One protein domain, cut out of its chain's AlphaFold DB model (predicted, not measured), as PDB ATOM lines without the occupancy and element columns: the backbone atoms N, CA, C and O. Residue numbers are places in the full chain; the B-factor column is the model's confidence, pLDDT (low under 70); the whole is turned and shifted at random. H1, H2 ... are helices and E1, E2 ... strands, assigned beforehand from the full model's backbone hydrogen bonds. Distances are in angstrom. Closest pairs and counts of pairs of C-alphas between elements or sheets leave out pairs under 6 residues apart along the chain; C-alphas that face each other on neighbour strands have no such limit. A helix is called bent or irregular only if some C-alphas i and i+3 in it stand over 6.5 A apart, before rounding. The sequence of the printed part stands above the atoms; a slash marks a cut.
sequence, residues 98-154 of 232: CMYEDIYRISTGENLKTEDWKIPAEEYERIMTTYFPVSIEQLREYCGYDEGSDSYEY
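Overview. This is residues 98 to 154 of the 232 residues of an uncharacterized protein of Tyzzerella nexilis (UniProt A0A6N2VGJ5). A tiny two-strand ribbon, E1 beside E2, sits at the first end of H2, and H2 is the helix nearest the middle of the model. H1 packs crosswise on H2, while the short H3 stands crosswise to H2 at another place, away from H1. The printed part has 57 residues with three named helices and two named strands, in the order H1, E1, H2, H3, E2; the sheet E1 - E2 is antiparallel and the class is mostly helix. The whole is compact, with a radius of gyration of the C-alphas of 10.5 A, and spans 29 by 28 by 16 A.

Arrangement. Begin with E1, residues 118 to 120, and E2, residues 151 to 153, which are antiparallel neighbours with 150 degrees between their directions. Look at N 119 and O 152, then at N 152 and O 119: each pair is within hydrogen-bond range at 2.9 A. Beyond this pair, residues 145 to 146 pair with residues 151 to 152 of E2, also antiparallel. E1 is joined by a tight link, with 0 residues between, to H2, residues 121 to 131. The closest C-alphas of H2 and E2 are those of Ala 121 and Ser 151, 4.4 A apart. H1, residues 98 to 108, touches H2, about perpendicular at 76 degrees; the closest C-alphas are those of Tyr 104 and Ile 127, 7.0 A apart. H3, residues 136 to 142, only just touches H2, with 3 pairs of C-alphas within 8 A, the closest being those of Glu 125 and Ile 136 at 6.1 A. The lines of H2 and H3 are about perpendicular at 83 degrees. H1 and H3 are apart. In H2 and H3 every O i to N i+4 pair is within hydrogen-bond range; in H1 it is 6 of 7.

Along the chain. Find C-alpha 118 at (3.118, 55.050, 109.401), where E1 begins its three residues. From C-alpha 121 at (11.771, 53.115, 107.698), H2 runs 15.5 A to C-alpha 131. H1 runs 16.6 A from Cys 98 to Thr 108; it is neither bent nor irregular, but only just: C-alphas 98 and 101 are 6.4 A apart. H3 runs 10.0 A from Ile 136 to Tyr 142. E2 ends at C-alpha 153, at (2.581, 50.180, 109.153).

Size, cuts and confidence. The two C-alphas farthest apart are those of Gly 109 and Gly 148, 29.7 A. The C-alphas of Cys 98 and Tyr 154, first and last printed, are 7.0 A apart. The printed part has no cut and no long link; H1 to E1 and H3 to E2 are short, with 9 and 8 residues between. The mean pLDDT of the printed part is 95.5, and no printed residue is under 70.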
ATOM      1  N   CYS A  98       3.832  45.173 116.002       92.19
ATOM      2  CA  CYS A  98       3.315  45.770 117.233       92.19
ATOM      3  C   CYS A  98       4.356  45.947 118.347       92.19
ATOM      4  O   CYS A  98       4.196  46.826 119.187       92.19
ATOM      5  N   MET A  99       5.445  45.167 118.360       94.75
ATOM      6  CA  MET A  99       6.468  45.295 119.403       94.75
ATOM      7  C   MET A  99       7.191  46.642 119.348       94.75
ATOM      8  O   MET A  99       7.723  47.094 120.359       94.75
ATOM      9  N   TYR A 100       7.208  47.292 118.179       96.62
ATOM     10  CA  TYR A 100       7.960  48.521 117.962       96.62
ATOM     11  C   TYR A 100       7.559  49.645 118.916       96.62
ATOM     12  O   TYR A 100       8.431  50.385 119.352       96.62
ATOM     13  N   GLU A 101       6.281  49.761 119.288       95.25
ATOM     14  CA  GLU A 101       5.817  50.797 120.222       95.25
ATOM     15  C   GLU A 101       6.548  50.723 121.573       95.25
ATOM     16  O   GLU A 101       7.048  51.730 122.083       95.25
ATOM     17  N   ASP A 102       6.677  49.515 122.127       95.88
ATOM     18  CA  ASP A 102       7.364  49.291 123.397       95.88
ATOM     19  C   ASP A 102       8.883  49.479 123.255       95.88
ATOM     20  O   ASP A 102       9.509  50.101 124.115       95.88
ATOM     21  N   ILE A 103       9.483  49.011 122.153       97.62
ATOM     22  CA  ILE A 103      10.924  49.182 121.893       97.62
ATOM     23  C   ILE A 103      11.278  50.655 121.651       97.62
ATOM     24  O   ILE A 103      12.306  51.129 122.132       97.62
ATOM     25  N   TYR A 104      10.411  51.407 120.975       97.50
ATOM     26  CA  TYR A 104      10.543  52.849 120.801       97.50
ATOM     27  C   TYR A 104      10.550  53.559 122.152       97.50
ATOM     28  O   TYR A 104      11.436  54.375 122.407       97.50
ATOM     29  N   ARG A 105       9.616  53.215 123.050       96.38
ATOM     30  CA  ARG A 105       9.561  53.790 124.400       96.38
ATOM     31  C   ARG A 105      10.795  53.432 125.227       96.38
ATOM     32  O   ARG A 105      11.305  54.293 125.935       96.38
ATOM     33  N   ILE A 106      11.311  52.208 125.104       96.81
ATOM     34  CA  ILE A 106      12.588  51.800 125.717       96.81
ATOM     35  C   ILE A 106      13.755  52.628 125.153       96.81
ATOM     36  O   ILE A 106      14.651  53.020 125.896       96.81
ATOM     37  N   SER A 107      13.741  52.921 123.851       96.94
ATOM     38  CA  SER A 107      14.813  53.661 123.186       96.94
ATOM     39  C   SER A 107      14.807  55.160 123.462       96.94
ATOM     40  O   SER A 107      15.878  55.764 123.499       96.94
ATOM     41  N   THR A 108      13.632  55.776 123.578       95.69
ATOM     42  CA  THR A 108      13.485  57.241 123.594       95.69
ATOM     43  C   THR A 108      12.976  57.780 124.927       95.69
ATOM     44  O   THR A 108      13.160  58.957 125.220       95.69
ATOM     45  N   GLY A 109      12.330  56.939 125.739       95.31
ATOM     46  CA  GLY A 109      11.558  57.368 126.905       95.31
ATOM     47  C   GLY A 109      10.237  58.062 126.552       95.31
ATOM     48  O   GLY A 109       9.534  58.520 127.452       95.31
ATOM     49  N   GLU A 110       9.876  58.147 125.268       95.44
ATOM     50  CA  GLU A 110       8.677  58.832 124.783       95.44
ATOM     51  C   GLU A 110       7.624  57.846 124.260       95.44
ATOM     52  O   GLU A 110       7.921  56.722 123.857       95.44
ATOM     53  N   ASN A 111       6.360  58.280 124.247       92.75
ATOM     54  CA  ASN A 111       5.303  57.539 123.560       92.75
ATOM     55  C   ASN A 111       5.393  57.799 122.056       92.75
ATOM     56  O   ASN A 111       5.481  58.958 121.637       92.75
ATOM     57  N   LEU A 112       5.304  56.729 121.264       92.25
ATOM     58  CA  LEU A 112       5.315  56.806 119.809       92.25
ATOM     59  C   LEU A 112       4.172  57.702 119.311       92.25
ATOM     60  O   LEU A 112       3.016  57.565 119.718       92.25
ATOM     61  N   LYS A 113       4.500  58.621 118.404       90.44
ATOM     62  CA  LYS A 113       3.528  59.437 117.675       90.44
ATOM     63  C   LYS A 113       3.613  59.054 116.212       90.44
ATOM     64  O   LYS A 113       4.680  59.166 115.619       90.44
ATOM     65  N   THR A 114       2.500  58.612 115.647       86.62
ATOM     66  CA  THR A 114       2.431  58.223 114.240       86.62
ATOM     67  C   THR A 114       1.605  59.233 113.459       86.62
ATOM     68  O   THR A 114       0.593  59.748 113.942       86.62
ATOM     69  N   GLU A 115       2.052  59.525 112.242       87.25
ATOM     70  CA  GLU A 115       1.281  60.258 111.242       87.25
ATOM     71  C   GLU A 115       0.779  59.240 110.217       87.25
ATOM     72  O   GLU A 115       1.530  58.367 109.786       87.25
ATOM     73  N   ASP A 116      -0.513  59.290 109.886       88.25
ATOM     74  CA  ASP A 116      -1.158  58.369 108.939       88.25
ATOM     75  C   ASP A 116      -0.907  56.870 109.208       88.25
ATOM     76  O   ASP A 116      -0.896  56.066 108.278       88.25
ATOM     77  N   TRP A 117      -0.740  56.483 110.481       89.94
ATOM     78  CA  TRP A 117      -0.431  55.104 110.899       89.94
ATOM     79  C   TRP A 117       0.870  54.551 110.300       89.94
ATOM     80  O   TRP A 117       1.011  53.343 110.130       89.94
ATOM     81  N   LYS A 118       1.831  55.425 109.989       93.62
ATOM     82  CA  LYS A 118       3.118  55.050 109.401       93.62
ATOM     83  C   LYS A 118       4.285  55.434 110.294       93.62
ATOM     84  O   LYS A 118       4.251  56.445 110.997       93.62
ATOM     85  N   ILE A 119       5.327  54.615 110.227       96.56
ATOM     86  CA  ILE A 119       6.606  54.830 110.899       96.56
ATOM     87  C   ILE A 119       7.694  54.900 109.820       96.56
ATOM     88  O   ILE A 119       7.807  53.951 109.040       96.56
ATOM     89  N   PRO A 120       8.497  55.977 109.745       96.88
ATOM     90  CA  PRO A 120       9.583  56.079 108.772       96.88
ATOM     91  C   PRO A 120      10.557  54.898 108.865       96.88
ATOM     92  O   PRO A 120      10.990  54.540 109.964       96.88
ATOM     93  N   ALA A 121      10.932  54.312 107.722       97.75
ATOM     94  CA  ALA A 121      11.771  53.115 107.698       97.75
ATOM     95  C   ALA A 121      13.139  53.332 108.349       97.75
ATOM     96  O   ALA A 121      13.576  52.490 109.127       97.75
ATOM     97  N   GLU A 122      13.766  54.490 108.119       97.69
ATOM     98  CA  GLU A 122      15.045  54.846 108.743       97.69
ATOM     99  C   GLU A 122      14.980  54.769 110.278       97.69
ATOM    100  O   GLU A 122      15.884  54.229 110.918       97.69
ATOM    101  N   GLU A 123      13.906  55.279 110.887       97.69
ATOM    102  CA  GLU A 123      13.746  55.254 112.342       97.69
ATOM    103  C   GLU A 123      13.467  53.835 112.844       97.69
ATOM    104  O   GLU A 123      14.137  53.371 113.775       97.69
ATOM    105  N   TYR A 124      12.533  53.141 112.186       98.00
ATOM    106  CA  TYR A 124      12.135  51.784 112.542       98.00
ATOM    107  C   TYR A 124      13.328  50.828 112.503       98.00
ATOM    108  O   TYR A 124      13.641  50.154 113.487       98.00
ATOM    109  N   GLU A 125      14.035  50.809 111.373       98.50
ATOM    110  CA  GLU A 125      15.191  49.955 111.132       98.50
ATOM    111  C   GLU A 125      16.325  50.279 112.104       98.50
ATOM    112  O   GLU A 125      16.891  49.367 112.710       98.50
ATOM    113  N   ARG A 126      16.632  51.564 112.329       98.25
ATOM    114  CA  ARG A 126      17.682  51.977 113.270       98.25
ATOM    115  C   ARG A 126      17.399  51.491 114.689       98.25
ATOM    116  O   ARG A 126      18.292  50.930 115.322       98.25
ATOM    117  N   ILE A 127      16.186  51.692 115.204       98.31
ATOM    118  CA  ILE A 127      15.835  51.274 116.569       98.31
ATOM    119  C   ILE A 127      15.824  49.744 116.653       98.31
ATOM    120  O   ILE A 127      16.514  49.172 117.497       98.31
ATOM    121  N   MET A 128      15.123  49.053 115.756       98.31
ATOM    122  CA  MET A 128      15.001  47.595 115.832       98.31
ATOM    123  C   MET A 128      16.350  46.876 115.702       98.31
ATOM    124  O   MET A 128      16.629  45.956 116.470       98.31
ATOM    125  N   THR A 129      17.228  47.327 114.799       98.19
ATOM    126  CA  THR A 129      18.584  46.762 114.648       98.19
ATOM    127  C   THR A 129      19.532  47.153 115.788       98.19
ATOM    128  O   THR A 129      20.531  46.469 116.033       98.19
ATOM    129  N   THR A 130      19.236  48.218 116.538       98.38
ATOM    130  CA  THR A 130      19.964  48.543 117.773       98.38
ATOM    131  C   THR A 130      19.646  47.506 118.848       98.38
ATOM    132  O   THR A 130      20.561  46.860 119.360       98.38
ATOM    133  N   TYR A 131      18.359  47.266 119.114       98.44
ATOM    134  CA  TYR A 131      17.914  46.455 120.252       98.44
ATOM    135  C   TYR A 131      17.845  44.947 119.987       98.44
ATOM    136  O   TYR A 131      17.876  44.177 120.946       98.44
ATOM    137  N   PHE A 132      17.829  44.501 118.728       98.50
ATOM    138  CA  PHE A 132      17.806  43.079 118.362       98.50
ATOM    139  C   PHE A 132      18.854  42.744 117.289       98.50
ATOM    140  O   PHE A 132      19.183  43.592 116.460       98.50
ATOM    141  N   PRO A 133      19.386  41.507 117.254       97.69
ATOM    142  CA  PRO A 133      20.369  41.053 116.271       97.69
ATOM    143  C   PRO A 133      19.693  40.689 114.940       97.69
ATOM    144  O   PRO A 133      19.847  39.576 114.441       97.69
ATOM    145  N   VAL A 134      18.912  41.618 114.395       97.69
ATOM    146  CA  VAL A 134      18.138  41.467 113.157       97.69
ATOM    147  C   VAL A 134      18.756  42.297 112.043       97.69
ATOM    148  O   VAL A 134      19.398  43.314 112.303       97.69
ATOM    149  N   SER A 135      18.573  41.865 110.799       97.44
ATOM    150  CA  SER A 135      18.952  42.651 109.626       97.44
ATOM    151  C   SER A 135      17.780  43.485 109.107       97.44
ATOM    152  O   SER A 135      16.615  43.178 109.370       97.44
ATOM    153  N   ILE A 136      18.085  44.528 108.334       98.06
ATOM    154  CA  ILE A 136      17.068  45.353 107.668       98.06
ATOM    155  C   ILE A 136      16.203  44.492 106.743       98.06
ATOM    156  O   ILE A 136      14.986  44.631 106.727       98.06
ATOM    157  N   GLU A 137      16.806  43.547 106.022       97.38
ATOM    158  CA  GLU A 137      16.086  42.635 105.133       97.38
ATOM    159  C   GLU A 137      15.059  41.796 105.902       97.38
ATOM    160  O   GLU A 137      13.926  41.665 105.450       97.38
ATOM    161  N   GLN A 138      15.420  41.295 107.091       96.62
ATOM    162  CA  GLN A 138      14.478  40.579 107.955       96.62
ATOM    163  C   GLN A 138      13.346  41.497 108.427       96.62
ATOM    164  O   GLN A 138      12.185  41.105 108.391       96.62
ATOM    165  N   LEU A 139      13.642  42.734 108.829       97.31
ATOM    166  CA  LEU A 139      12.590  43.677 109.218       97.31
ATOM    167  C   LEU A 139      11.638  43.953 108.053       97.31
ATOM    168  O   LEU A 139      10.426  43.912 108.230       97.31
ATOM    169  N   ARG A 140      12.164  44.189 106.849       97.06
ATOM    170  CA  ARG A 140      11.338  44.438 105.660       97.06
ATOM    171  C   ARG A 140      10.477  43.236 105.273       97.06
ATOM    172  O   ARG A 140       9.336  43.426 104.867       97.06
ATOM    173  N   GLU A 141      10.995  42.021 105.436       94.88
ATOM    174  CA  GLU A 141      10.274  40.776 105.140       94.88
ATOM    175  C   GLU A 141       9.157  40.478 106.157       94.88
ATOM    176  O   GLU A 141       8.076  40.050 105.757       94.88
ATOM    177  N   TYR A 142       9.395  40.706 107.455       92.38
ATOM    178  CA  TYR A 142       8.507  40.228 108.528       92.38
ATOM    179  C   TYR A 142       7.675  41.320 109.213       92.38
ATOM    180  O   TYR A 142       6.674  40.992 109.851       92.38
ATOM    181  N   CYS A 143       8.040  42.600 109.088       93.81
ATOM    182  CA  CYS A 143       7.386  43.689 109.823       93.81
ATOM    183  C   CYS A 143       6.470  44.585 108.970       93.81
ATOM    184  O   CYS A 143       6.028  45.621 109.458       93.81
ATOM    185  N   GLY A 144       6.166  44.212 107.720       91.81
ATOM    186  CA  GLY A 144       5.205  44.950 106.886       91.81
ATOM    187  C   GLY A 144       5.752  46.254 106.297       91.81
ATOM    188  O   GLY A 144       5.099  47.293 106.374       91.81
ATOM    189  N   TYR A 145       6.956  46.212 105.727       96.56
ATOM    190  CA  TYR A 145       7.555  47.357 105.038       96.56
ATOM    191  C   TYR A 145       6.830  47.694 103.723       96.56
ATOM    192  O   TYR A 145       6.575  46.816 102.896       96.56
ATOM    193  N   ASP A 146       6.549  48.979 103.514       96.50
ATOM    194  CA  ASP A 146       5.931  49.546 102.316       96.50
ATOM    195  C   ASP A 146       6.974  50.321 101.491       96.50
ATOM    196  O   ASP A 146       7.404  51.417 101.856       96.50
ATOM    197  N   GLU A 147       7.354  49.767 100.333       95.00
ATOM    198  CA  GLU A 147       8.318  50.385  99.407       95.00
ATOM    199  C   GLU A 147       7.846  51.727  98.826       95.00
ATOM    200  O   GLU A 147       8.668  52.574  98.482       95.00
ATOM    201  N   GLY A 148       6.532  51.925  98.675       95.88
ATOM    202  CA  GLY A 148       5.974  53.119  98.033       95.88
ATOM    203  C   GLY A 148       6.089  54.376  98.894       95.88
ATOM    204  O   GLY A 148       6.132  55.486  98.365       95.88
ATOM    205  N   SER A 149       6.135  54.197 100.211       94.81
ATOM    206  CA  SER A 149       6.210  55.263 101.206       94.81
ATOM    207  C   SER A 149       7.438  55.195 102.110       94.81
ATOM    208  O   SER A 149       7.575  56.069 102.959       94.81
ATOM    209  N   ASP A 150       8.311  54.203 101.913       97.06
ATOM    210  CA  ASP A 150       9.529  53.977 102.702       97.06
ATOM    211  C   ASP A 150       9.230  53.970 104.211       97.06
ATOM    212  O   ASP A 150       9.776  54.738 105.010       97.06
ATOM    213  N   SER A 151       8.251  53.144 104.593       97.06
ATOM    214  CA  SER A 151       7.700  53.127 105.948       97.06
ATOM    215  C   SER A 151       7.208  51.747 106.372       97.06
ATOM    216  O   SER A 151       7.051  50.848 105.550       97.06
ATOM    217  N   TYR A 152       6.956  51.594 107.668       96.81
ATOM    218  CA  TYR A 152       6.285  50.444 108.265       96.81
ATOM    219  C   TYR A 152       4.893  50.855 108.741       96.81
ATOM    220  O   TYR A 152       4.712  51.963 109.259       96.81
ATOM    221  N   GLU A 153       3.913  49.968 108.585       92.44
ATOM    222  CA  GLU A 153       2.581  50.180 109.153       92.44
ATOM    223  C   GLU A 153       2.636  50.057 110.681       92.44
ATOM    224  O   GLU A 153       3.209  49.120 111.242       92.44
ATOM    225  N   TYR A 154       2.039  51.023 111.374       90.44
ATOM    226  CA  TYR A 154       1.906  50.977 112.819       90.44
ATOM    227  C   TYR A 154       0.800  50.000 113.221       90.44
ATOM    228  O   TYR A 154      -0.388  50.253 113.005       90.44
TER     229      TYR A 154